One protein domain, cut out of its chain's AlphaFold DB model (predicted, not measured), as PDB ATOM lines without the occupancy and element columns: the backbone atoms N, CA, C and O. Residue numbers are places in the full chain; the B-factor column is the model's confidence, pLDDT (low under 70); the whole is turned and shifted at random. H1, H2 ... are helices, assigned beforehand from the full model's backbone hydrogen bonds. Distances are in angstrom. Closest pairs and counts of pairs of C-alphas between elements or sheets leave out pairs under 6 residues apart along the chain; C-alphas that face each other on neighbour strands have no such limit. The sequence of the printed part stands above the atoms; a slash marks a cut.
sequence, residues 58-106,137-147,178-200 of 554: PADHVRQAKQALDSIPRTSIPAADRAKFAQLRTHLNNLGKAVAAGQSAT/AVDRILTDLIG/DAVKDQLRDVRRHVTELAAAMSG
ATOM      1  N   PRO A  58      77.560 -21.647 -15.726       89.94
ATOM      2  CA  PRO A  58      78.852 -21.808 -15.052       89.94
ATOM      3  C   PRO A  58      80.060 -21.822 -16.012       89.94
ATOM      4  O   PRO A  58      81.155 -21.393 -15.656       89.94
ATOM      5  N   ALA A  59      79.875 -22.267 -17.260       92.38
ATOM      6  CA  ALA A  59      80.917 -22.208 -18.284       92.38
ATOM      7  C   ALA A  59      81.249 -20.769 -18.737       92.38
ATOM      8  O   ALA A  59      82.413 -20.479 -19.022       92.38
ATOM      9  N   ASP A  60      80.266 -19.863 -18.784       95.06
ATOM     10  CA  ASP A  60      80.456 -18.472 -19.206       95.06
ATOM     11  C   ASP A  60      81.243 -17.671 -18.171       95.06
ATOM     12  O   ASP A  60      82.196 -16.996 -18.553       95.06
ATOM     13  N   HIS A  61      80.953 -17.820 -16.874       95.00
ATOM     14  CA  HIS A  61      81.733 -17.164 -15.814       95.00
ATOM     15  C   HIS A  61      83.212 -17.603 -15.832       95.00
ATOM     16  O   HIS A  61      84.111 -16.773 -15.701       95.00
ATOM     17  N   VAL A  62      83.506 -18.887 -16.102       96.50
ATOM     18  CA  VAL A  62      84.896 -19.341 -16.323       96.50
ATOM     19  C   VAL A  62      85.499 -18.724 -17.594       96.50
ATOM     20  O   VAL A  62      86.683 -18.379 -17.597       96.50
ATOM     21  N   ARG A  63      84.728 -18.578 -18.682       96.94
ATOM     22  CA  ARG A  63      85.210 -17.952 -19.927       96.94
ATOM     23  C   ARG A  63      85.525 -16.467 -19.721       96.94
ATOM     24  O   ARG A  63      86.590 -16.025 -20.141       96.94
ATOM     25  N   GLN A  64      84.654 -15.738 -19.026       96.19
ATOM     26  CA  GLN A  64      84.817 -14.325 -18.673       96.19
ATOM     27  C   GLN A  64      86.034 -14.117 -17.755       96.19
ATOM     28  O   GLN A  64      86.904 -13.306 -18.067       96.19
ATOM     29  N   ALA A  65      86.184 -14.933 -16.702       96.88
ATOM     30  CA  ALA A  65      87.358 -14.909 -15.824       96.88
ATOM     31  C   ALA A  65      88.680 -15.162 -16.579       96.88
ATOM     32  O   ALA A  65      89.691 -14.519 -16.303       96.88
ATOM     33  N   LYS A  66      88.696 -16.069 -17.567       97.25
ATOM     34  CA  LYS A  66      89.877 -16.270 -18.427       97.25
ATOM     35  C   LYS A  66      90.128 -15.081 -19.352       97.25
ATOM     36  O   LYS A  66      91.268 -14.646 -19.462       97.25
ATOM     37  N   GLN A  67      89.082 -14.535 -19.971       96.75
ATOM     38  CA  GLN A  67      89.187 -13.386 -20.872       96.75
ATOM     39  C   GLN A  67      89.761 -12.151 -20.160       96.75
ATOM     40  O   GLN A  67      90.681 -11.534 -20.689       96.75
ATOM     41  N   ALA A  68      89.303 -11.849 -18.941       95.94
ATOM     42  CA  ALA A  68      89.851 -10.768 -18.115       95.94
ATOM     43  C   ALA A  68      91.317 -11.017 -17.697       95.94
ATOM     44  O   ALA A  68      92.134 -10.097 -17.677       95.94
ATOM     45  N   LEU A  69      91.691 -12.272 -17.414       97.25
ATOM     46  CA  LEU A  69      93.071 -12.637 -17.069       97.25
ATOM     47  C   LEU A  69      94.033 -12.605 -18.272       97.25
ATOM     48  O   LEU A  69      95.233 -12.362 -18.104       97.25
ATOM     49  N   ASP A  70      93.530 -12.858 -19.480       97.25
ATOM     50  CA  ASP A  70      94.297 -12.797 -20.727       97.25
ATOM     51  C   ASP A  70      94.314 -11.401 -21.374       97.25
ATOM     52  O   ASP A  70      95.235 -11.121 -22.139       97.25
ATOM     53  N   SER A  71      93.412 -10.485 -20.992       96.56
ATOM     54  CA  SER A  71      93.532  -9.056 -21.328       96.56
ATOM     55  C   SER A  71      94.586  -8.304 -20.505       96.56
ATOM     56  O   SER A  71      94.943  -7.189 -20.877       96.56
ATOM     57  N   ILE A  72      95.116  -8.892 -19.422       96.81
ATOM     58  CA  ILE A  72      96.243  -8.337 -18.652       96.81
ATOM     59  C   ILE A  72      97.553  -8.535 -19.446       96.81
ATOM     60  O   ILE A  72      97.993  -9.682 -19.619       96.81
ATOM     61  N   PRO A  73      98.246  -7.464 -19.890       95.50
ATOM     62  CA  PRO A  73      99.486  -7.600 -20.650       95.50
ATOM     63  C   PRO A  73     100.609  -8.202 -19.796       95.50
ATOM     64  O   PRO A  73     100.878  -7.752 -18.683       95.50
ATOM     65  N   ARG A  74     101.349  -9.183 -20.336       94.25
ATOM     66  CA  ARG A  74     102.482  -9.822 -19.621       94.25
ATOM     67  C   ARG A  74     103.609  -8.846 -19.251       94.25
ATOM     68  O   ARG A  74     104.401  -9.139 -18.355       94.25
ATOM     69  N   THR A  75     103.687  -7.711 -19.939       93.81
ATOM     70  CA  THR A  75     104.591  -6.588 -19.655       93.81
ATOM     71  C   THR A  75     104.195  -5.824 -18.390       93.81
ATOM     72  O   THR A  75     105.083  -5.457 -17.626       93.81
ATOM     73  N   SER A  76     102.893  -5.659 -18.129       94.81
ATOM     74  CA  SER A  76     102.346  -4.962 -16.953       94.81
ATOM     75  C   SER A  76     102.437  -5.775 -15.655       94.81
ATOM     76  O   SER A  76     102.248  -5.226 -14.575       94.81
ATOM     77  N   ILE A  77     102.739  -7.077 -15.736       95.44
ATOM     78  CA  ILE A  77     102.906  -7.953 -14.567       95.44
ATOM     79  C   ILE A  77     104.359  -7.864 -14.050       95.44
ATOM     80  O   ILE A  77     105.284  -8.268 -14.783       95.44
ATOM     81  N   PRO A  78     104.591  -7.414 -12.795       94.81
ATOM     82  CA  PRO A  78     105.914  -7.413 -12.172       94.81
ATOM     83  C   PRO A  78     106.554  -8.802 -12.160       94.81
ATOM     84  O   PRO A  78     105.872  -9.817 -12.036       94.81
ATOM     85  N   ALA A  79     107.884  -8.867 -12.270       94.75
ATOM     86  CA  ALA A  79     108.593 -10.140 -12.428       94.75
ATOM     87  C   ALA A  79     108.340 -11.144 -11.283       94.75
ATOM     88  O   ALA A  79     108.277 -12.343 -11.550       94.75
ATOM     89  N   ALA A  80     108.141 -10.658 -10.053       94.31
ATOM     90  CA  ALA A  80     107.825 -11.474  -8.880       94.31
ATOM     91  C   ALA A  80     106.462 -12.189  -8.994       94.31
ATOM     92  O   ALA A  80     106.338 -13.364  -8.652       94.31
ATOM     93  N   ASP A  81     105.451 -11.511  -9.534       95.94
ATOM     94  CA  ASP A  81     104.067 -11.994  -9.557       95.94
ATOM     95  C   ASP A  81     103.744 -12.874 -10.772       95.94
ATOM     96  O   ASP A  81     102.726 -13.568 -10.792       95.94
ATOM     97  N   ARG A  82     104.633 -12.937 -11.773       96.56
ATOM     98  CA  ARG A  82     104.460 -13.786 -12.973       96.56
ATOM     99  C   ARG A  82     104.241 -15.264 -12.637       96.56
ATOM    100  O   ARG A  82     103.475 -15.927 -13.334       96.56
ATOM    101  N   ALA A  83     104.855 -15.765 -11.562       97.25
ATOM    102  CA  ALA A  83     104.636 -17.128 -11.075       97.25
ATOM    103  C   ALA A  83     103.202 -17.330 -10.550       97.25
ATOM    104  O   ALA A  83     102.527 -18.280 -10.951       97.25
ATOM    105  N   LYS A  84     102.699 -16.391  -9.737       96.69
ATOM    106  CA  LYS A  84     101.318 -16.385  -9.222       96.69
ATOM    107  C   LYS A  84     100.300 -16.302 -10.364       96.69
ATOM    108  O   LYS A  84      99.341 -17.064 -10.404       96.69
ATOM    109  N   PHE A  85     100.548 -15.446 -11.359       97.44
ATOM    110  CA  PHE A  85      99.724 -15.341 -12.571       97.44
ATOM    111  C   PHE A  85      99.705 -16.630 -13.414       97.44
ATOM    112  O   PHE A  85      98.686 -16.944 -14.037       97.44
ATOM    113  N   ALA A  86     100.801 -17.396 -13.446       97.69
ATOM    114  CA  ALA A  86     100.844 -18.703 -14.104       97.69
ATOM    115  C   ALA A  86     100.060 -19.773 -13.317       97.69
ATOM    116  O   ALA A  86      99.333 -20.570 -13.917       97.69
ATOM    117  N   GLN A  87     100.134 -19.752 -11.982       97.56
ATOM    118  CA  GLN A  87      99.297 -20.586 -11.112       97.56
ATOM    119  C   GLN A  87      97.809 -20.246 -11.289       97.56
ATOM    120  O   GLN A  87      97.013 -21.141 -11.555       97.56
ATOM    121  N   LEU A  88      97.436 -18.962 -11.271       97.94
ATOM    122  CA  LEU A  88      96.065 -18.484 -11.489       97.94
ATOM    123  C   LEU A  88      95.485 -18.965 -12.834       97.94
ATOM    124  O   LEU A  88      94.390 -19.527 -12.872       97.94
ATOM    125  N   ARG A  89      96.252 -18.845 -13.933       97.62
ATOM    126  CA  ARG A  89      95.881 -19.423 -15.242       97.62
ATOM    127  C   ARG A  89      95.728 -20.947 -15.195       97.62
ATOM    128  O   ARG A  89      94.883 -21.493 -15.904       97.62
ATOM    129  N   THR A  90      96.530 -21.644 -14.394       97.88
ATOM    130  CA  THR A  90      96.454 -23.107 -14.246       97.88
ATOM    131  C   THR A  90      95.179 -23.515 -13.507       97.88
ATOM    132  O   THR A  90      94.416 -24.331 -14.024       97.88
ATOM    133  N   HIS A  91      94.878 -22.874 -12.374       97.69
ATOM    134  CA  HIS A  91      93.669 -23.140 -11.594       97.69
ATOM    135  C   HIS A  91      92.386 -22.803 -12.370       97.69
ATOM    136  O   HIS A  91      91.489 -23.640 -12.444       97.69
ATOM    137  N   LEU A  92      92.308 -21.665 -13.079       97.12
ATOM    138  CA  LEU A  92      91.160 -21.371 -13.960       97.12
ATOM    139  C   LEU A  92      91.006 -22.390 -15.107       97.12
ATOM    140  O   LEU A  92      89.895 -22.638 -15.589       97.12
ATOM    141  N   ASN A  93      92.097 -23.010 -15.567       96.88
ATOM    142  CA  ASN A  93      92.030 -24.084 -16.558       96.88
ATOM    143  C   ASN A  93      91.543 -25.412 -15.969       96.88
ATOM    144  O   ASN A  93      90.734 -26.081 -16.615       96.88
ATOM    145  N   ASN A  94      91.950 -25.770 -14.752       95.44
ATOM    146  CA  ASN A  94      91.404 -26.926 -14.037       95.44
ATOM    147  C   ASN A  94      89.924 -26.733 -13.679       95.44
ATOM    148  O   ASN A  94      89.112 -27.622 -13.922       95.44
ATOM    149  N   LEU A  95      89.558 -25.545 -13.199       95.69
ATOM    150  CA  LEU A  95      88.188 -25.154 -12.878       95.69
ATOM    151  C   LEU A  95      87.264 -25.278 -14.100       95.69
ATOM    152  O   LEU A  95      86.199 -25.883 -14.006       95.69
ATOM    153  N   GLY A  96      87.709 -24.830 -15.279       94.94
ATOM    154  CA  GLY A  96      86.971 -25.034 -16.532       94.94
ATOM    155  C   GLY A  96      86.785 -26.505 -16.921       94.94
ATOM    156  O   GLY A  96      85.707 -26.877 -17.381       94.94
ATOM    157  N   LYS A  97      87.791 -27.364 -16.692       94.12
ATOM    158  CA  LYS A  97      87.654 -28.821 -16.894       94.12
ATOM    159  C   LYS A  97      86.642 -29.427 -15.915       94.12
ATOM    160  O   LYS A  97      85.828 -30.249 -16.324       94.12
ATOM    161  N   ALA A  98      86.666 -29.008 -14.649       92.06
ATOM    162  CA  ALA A  98      85.745 -29.488 -13.620       92.06
ATOM    163  C   ALA A  98      84.287 -29.085 -13.913       92.06
ATOM    164  O   ALA A  98      83.393 -29.924 -13.819       92.06
ATOM    165  N   VAL A  99      84.052 -27.842 -14.349       92.31
ATOM    166  CA  VAL A  99      82.724 -27.359 -14.768       92.31
ATOM    167  C   VAL A  99      82.200 -28.144 -15.977       92.31
ATOM    168  O   VAL A  99      81.068 -28.625 -15.943       92.31
ATOM    169  N   ALA A 100      83.024 -28.355 -17.011       90.19
ATOM    170  CA  ALA A 100      82.634 -29.144 -18.185       90.19
ATOM    171  C   ALA A 100      82.331 -30.620 -17.838       90.19
ATOM    172  O   ALA A 100      81.362 -31.199 -18.340       90.19
ATOM    173  N   ALA A 101      83.112 -31.225 -16.936       88.94
ATOM    174  CA  ALA A 101      82.851 -32.573 -16.427       88.94
ATOM    175  C   ALA A 101      81.536 -32.653 -15.624       88.94
ATOM    176  O   ALA A 101      80.772 -33.602 -15.798       88.94
ATOM    177  N   GLY A 102      81.236 -31.642 -14.799       83.75
ATOM    178  CA  GLY A 102      79.971 -31.542 -14.066       83.75
ATOM    179  C   GLY A 102      78.756 -31.457 -14.995       83.75
ATOM    180  O   GLY A 102      77.813 -32.231 -14.847       83.75
ATOM    181  N   GLN A 103      78.808 -30.590 -16.012       82.06
ATOM    182  CA  GLN A 103      77.741 -30.461 -17.018       82.06
ATOM    183  C   GLN A 103      77.500 -31.776 -17.786       82.06
ATOM    184  O   GLN A 103      76.351 -32.176 -17.994       82.06
ATOM    185  N   SER A 104      78.573 -32.497 -18.132       79.00
ATOM    186  CA  SER A 104      78.500 -33.799 -18.820       79.00
ATOM    187  C   SER A 104      77.794 -34.882 -17.986       79.00
ATOM    188  O   SER A 104      77.066 -35.721 -18.527       79.00
ATOM    189  N   ALA A 105      77.967 -34.861 -16.660       73.69
ATOM    190  CA  ALA A 105      77.311 -35.804 -15.754       73.69
ATOM    191  C   ALA A 105      75.788 -35.577 -15.680       73.69
ATOM    192  O   ALA A 105      75.016 -36.541 -15.702       73.69
ATOM    193  N   THR A 106      75.345 -34.314 -15.660       63.56
ATOM    194  CA  THR A 106      73.918 -33.954 -15.633       63.56
ATOM    195  C   THR A 106      73.192 -34.448 -16.884       63.56
ATOM    196  O   THR A 106      72.172 -35.127 -16.769       63.56
ATOM    197  N   ALA A 137      91.934 -21.999  -4.165       96.25
ATOM    198  CA  ALA A 137      93.270 -21.672  -4.662       96.25
ATOM    199  C   ALA A 137      93.276 -20.367  -5.480       96.25
ATOM    200  O   ALA A 137      94.148 -19.522  -5.275       96.25
ATOM    201  N   VAL A 138      92.278 -20.168  -6.350       97.12
ATOM    202  CA  VAL A 138      92.097 -18.927  -7.121       97.12
ATOM    203  C   VAL A 138      91.912 -17.721  -6.199       97.12
ATOM    204  O   VAL A 138      92.661 -16.758  -6.333       97.12
ATOM    205  N   ASP A 139      90.988 -17.767  -5.235       96.31
ATOM    206  CA  ASP A 139      90.733 -16.628  -4.338       96.31
ATOM    207  C   ASP A 139      91.946 -16.286  -3.456       96.31
ATOM    208  O   ASP A 139      92.262 -15.111  -3.250       96.31
ATOM    209  N   ARG A 140      92.696 -17.305  -3.011       95.50
ATOM    210  CA  ARG A 140      93.958 -17.113  -2.284       95.50
ATOM    211  C   ARG A 140      95.003 -16.389  -3.136       95.50
ATOM    212  O   ARG A 140      95.648 -15.472  -2.635       95.50
ATOM    213  N   ILE A 141      95.159 -16.770  -4.406       96.94
ATOM    214  CA  ILE A 141      96.110 -16.127  -5.326       96.94
ATOM    215  C   ILE A 141      95.653 -14.707  -5.691       96.94
ATOM    216  O   ILE A 141      96.481 -13.804  -5.742       96.94
ATOM    217  N   LEU A 142      94.352 -14.478  -5.891       96.38
ATOM    218  CA  LEU A 142      93.804 -13.138  -6.135       96.38
ATOM    219  C   LEU A 142      94.023 -12.213  -4.929       96.38
ATOM    220  O   LEU A 142      94.476 -11.086  -5.103       96.38
ATOM    221  N   THR A 143      93.791 -12.706  -3.709       94.25
ATOM    222  CA  THR A 143      94.036 -11.958  -2.463       94.25
ATOM    223  C   THR A 143      95.526 -11.638  -2.259       94.25
ATOM    224  O   THR A 143      95.858 -10.563  -1.770       94.25
ATOM    225  N   ASP A 144      96.436 -12.523  -2.676       95.06
ATOM    226  CA  ASP A 144      97.895 -12.318  -2.608       95.06
ATOM    227  C   ASP A 144      98.476 -11.477  -3.774       95.06
ATOM    228  O   ASP A 144      99.615 -11.012  -3.708       95.06
ATOM    229  N   LEU A 145      97.702 -11.265  -4.846       94.94
ATOM    230  CA  LEU A 145      98.050 -10.397  -5.982       94.94
ATOM    231  C   LEU A 145      97.513  -8.970  -5.831       94.94
ATOM    232  O   LEU A 145      98.235  -8.010  -6.091       94.94
ATOM    233  N   ILE A 146      96.252  -8.827  -5.420       93.56
ATOM    234  CA  ILE A 146      95.627  -7.529  -5.115       93.56
ATOM    235  C   ILE A 146      96.183  -6.981  -3.787       93.56
ATOM    236  O   ILE A 146      96.284  -5.768  -3.600       93.56
ATOM    237  N   GLY A 147      96.586  -7.884  -2.887       85.75
ATOM    238  CA  GLY A 147      96.893  -7.591  -1.493       85.75
ATOM    239  C   GLY A 147      95.621  -7.475  -0.641       85.75
ATOM    240  O   GLY A 147      94.505  -7.422  -1.168       85.75
ATOM    241  N   ASP A 178      97.021  -0.175 -11.375       91.06
ATOM    242  CA  ASP A 178      95.642  -0.176 -10.872       91.06
ATOM    243  C   ASP A 178      94.633  -0.765 -11.871       91.06
ATOM    244  O   ASP A 178      93.736  -1.492 -11.444       91.06
ATOM    245  N   ALA A 179      94.834  -0.613 -13.185       93.62
ATOM    246  CA  ALA A 179      93.986  -1.279 -14.177       93.62
ATOM    247  C   ALA A 179      94.167  -2.810 -14.145       93.62
ATOM    248  O   ALA A 179      93.214  -3.561 -14.364       93.62
ATOM    249  N   VAL A 180      95.368  -3.293 -13.800       95.88
ATOM    250  CA  VAL A 180      95.615  -4.727 -13.566       95.88
ATOM    251  C   VAL A 180      94.939  -5.194 -12.271       95.88
ATOM    252  O   VAL A 180      94.408  -6.305 -12.240       95.88
ATOM    253  N   LYS A 181      94.895  -4.365 -11.215       95.06
ATOM    254  CA  LYS A 181      94.129  -4.680  -9.994       95.06
ATOM    255  C   LYS A 181      92.628  -4.775 -10.283       95.06
ATOM    256  O   LYS A 181      91.997  -5.724  -9.826       95.06
ATOM    257  N   ASP A 182      92.073  -3.860 -11.075       94.25
ATOM    258  CA  ASP A 182      90.655  -3.885 -11.458       94.25
ATOM    259  C   ASP A 182      90.306  -5.101 -12.326       94.25
ATOM    260  O   ASP A 182      89.332  -5.800 -12.039       94.25
ATOM    261  N   GLN A 183      91.159  -5.470 -13.287       96.69
ATOM    262  CA  GLN A 183      90.986  -6.720 -14.036       96.69
ATOM    263  C   GLN A 183      91.037  -7.960 -13.116       96.69
ATOM    264  O   GLN A 183      90.261  -8.895 -13.309       96.69
ATOM    265  N   LEU A 184      91.872  -7.973 -12.067       97.19
ATOM    266  CA  LEU A 184      91.865  -9.047 -11.060       97.19
ATOM    267  C   LEU A 184      90.618  -9.025 -10.150       97.19
ATOM    268  O   LEU A 184      90.150 -10.094  -9.746       97.19
ATOM    269  N   ARG A 185      90.045  -7.850  -9.848       96.12
ATOM    270  CA  ARG A 185      88.758  -7.720  -9.136       96.12
ATOM    271  C   ARG A 185      87.603  -8.291  -9.963       96.12
ATOM    272  O   ARG A 185      86.771  -9.010  -9.410       96.12
ATOM    273  N   ASP A 186      87.581  -8.058 -11.273       94.75
ATOM    274  CA  ASP A 186      86.578  -8.640 -12.176       94.75
ATOM    275  C   ASP A 186      86.728 -10.167 -12.302       94.75
ATOM    276  O   ASP A 186      85.733 -10.891 -12.212       94.75
ATOM    277  N   VAL A 187      87.963 -10.691 -12.375       97.62
ATOM    278  CA  VAL A 187      88.221 -12.142 -12.254       97.62
ATOM    279  C   VAL A 187      87.655 -12.687 -10.935       97.62
ATOM    280  O   VAL A 187      87.011 -13.739 -10.938       97.62
ATOM    281  N   ARG A 188      87.830 -11.969  -9.815       96.19
ATOM    282  CA  ARG A 188      87.261 -12.356  -8.513       96.19
ATOM    283  C   ARG A 188      85.730 -12.357  -8.524       96.19
ATOM    284  O   ARG A 188      85.134 -13.286  -7.981       96.19
ATOM    285  N   ARG A 189      85.085 -11.369  -9.160       95.94
ATOM    286  CA  ARG A 189      83.618 -11.324  -9.299       95.94
ATOM    287  C   ARG A 189      83.108 -12.568 -10.024       95.94
ATOM    288  O   ARG A 189      82.291 -13.292  -9.463       95.94
ATOM    289  N   HIS A 190      83.657 -12.879 -11.197       96.81
ATOM    290  CA  HIS A 190      83.224 -14.033 -11.990       96.81
ATOM    291  C   HIS A 190      83.469 -15.382 -11.300       96.81
ATOM    292  O   HIS A 190      82.659 -16.297 -11.428       96.81
ATOM    293  N   VAL A 191      84.544 -15.517 -10.519       95.62
ATOM    294  CA  VAL A 191      84.801 -16.729  -9.719       95.62
ATOM    295  C   VAL A 191      83.795 -16.873  -8.562       95.62
ATOM    296  O   VAL A 191      83.387 -17.991  -8.248       95.62
ATOM    297  N   THR A 192      83.329 -15.766  -7.979       93.06
ATOM    298  CA  THR A 192      82.261 -15.760  -6.962       93.06
ATOM    299  C   THR A 192      80.884 -16.068  -7.565       93.06
ATOM    300  O   THR A 192      80.146 -16.889  -7.023       93.06
ATOM    301  N   GLU A 193      80.546 -15.470  -8.711       91.12
ATOM    302  CA  GLU A 193      79.312 -15.757  -9.463       91.12
ATOM    303  C   GLU A 193      79.243 -17.237  -9.873       91.12
ATOM    304  O   GLU A 193      78.232 -17.908  -9.663       91.12
ATOM    305  N   LEU A 194      80.360 -17.777 -10.370       94.38
ATOM    306  CA  LEU A 194      80.533 -19.199 -10.650       94.38
ATOM    307  C   LEU A 194      80.284 -20.068  -9.413       94.38
ATOM    308  O   LEU A 194      79.621 -21.098  -9.523       94.38
ATOM    309  N   ALA A 195      80.818 -19.682  -8.251       92.62
ATOM    310  CA  ALA A 195      80.629 -20.432  -7.015       92.62
ATOM    311  C   ALA A 195      79.147 -20.493  -6.611       92.62
ATOM    312  O   ALA A 195      78.677 -21.557  -6.207       92.62
ATOM    313  N   ALA A 196      78.396 -19.399  -6.778       90.69
ATOM    314  CA  ALA A 196      76.949 -19.380  -6.563       90.69
ATOM    315  C   ALA A 196      76.212 -20.276  -7.578       90.69
ATOM    316  O   ALA A 196      75.469 -21.178  -7.188       90.69
ATOM    317  N   ALA A 197      76.488 -20.115  -8.877       89.31
ATOM    318  CA  ALA A 197      75.856 -20.903  -9.938       89.31
ATOM    319  C   ALA A 197      76.118 -22.419  -9.795       89.31
ATOM    320  O   ALA A 197      75.204 -23.227  -9.956       89.31
ATOM    321  N   MET A 198      77.342 -22.817  -9.425       84.56
ATOM    322  CA  MET A 198      77.711 -24.215  -9.146       84.56
ATOM    323  C   MET A 198      77.154 -24.746  -7.816       84.56
ATOM    324  O   MET A 198      77.029 -25.959  -7.660       84.56
ATOM    325  N   SER A 199      76.785 -23.869  -6.878       87.31
ATOM    326  CA  SER A 199      76.110 -24.246  -5.625       87.31
ATOM    327  C   SER A 199      74.606 -24.505  -5.803       87.31
ATOM    328  O   SER A 199      73.936 -24.876  -4.842       87.31
ATOM    329  N   GLY A 200      74.061 -24.328  -7.014       70.31
ATOM    330  CA  GLY A 200      72.661 -24.624  -7.331       70.31
ATOM    331  C   GLY A 200      71.656 -23.573  -6.847       70.31
ATOM    332  O   GLY A 200      70.458 -23.832  -6.856       70.31
TER     333      GLY A 200
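What this domain is: This is residues 58 to 106, 137 to 147 and 178 to 200 of the 554 residues of an uncharacterized protein of Acidobacteria bacterium (UniProt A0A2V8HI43). Four helices stand side by side in a rod-shaped up-and-down bundle, each running against the one before it, and their contacts go round in a ring from H1 to H2, H3, H4 and back to H1. H2 is the longest, and the short H3 closes the ring beside only parts of H2 and H4. The printed part has 83 residues with four named helices, H1 to H4 in chain order, and no named strand; its class is all helix. It is compact, with a radius of gyration of the C-alphas of 12.9 A and spans of 42 by 20 by 18 A.

How they stand to each other: H1, residues 58 to 70, and H2, residues 82 to 106, form a helical hairpin at a shallow tilt of 17 degrees. H2 touches H1 with residues 89 to 100 alone; the closest C-alphas, of Val 62 and Gly 96, are 6.1 A apart. H3, residues 137 to 146, touches residues 84 to 92 of H2 alone, opposite ways at a shallow tilt of 34 degrees, only just short of steep; the closest C-alphas, of Leu 88 and Val 138, are 5.9 A apart. H4, residues 178 to 198, touches H3 with residues 181 to 188 alone, opposite ways at a shallow tilt of 23 degrees; the closest C-alphas, of Ile 146 and Lys 181, are 5.8 A apart. H4 also touches H1, opposite ways at a shallow tilt of 13 degrees, with the closest C-alphas, of Ala 65 and Val 187, 4.6 A apart. H2 and H4 are near each other, and H1 and H3 are apart. In H1, H2, H3 and H4 every O i to N i+4 pair is within hydrogen-bond range.

Where its parts are: H1 begins at C-alpha 58 (78.852, -21.808, -15.052) and is 18.8 A long. H2 is 36.7 A long, H3 14.3 A and H4 30.0 A, ending at C-alpha 198 (77.711, -24.215, -9.146).

The domain as a whole: The C-alphas farthest apart, of Ala 79 and Thr 106, are 42.2 A apart. The link from H1 to H2 is long, with 11 residues. Residues 107 to 136 and 148 to 177 are not printed; the gaps are 25.4 A from C-alpha 106 to 137 and 12.0 A from C-alpha 147 to 178. The model's mean pLDDT over the printed part is 93.5, and residue 106 is under 70.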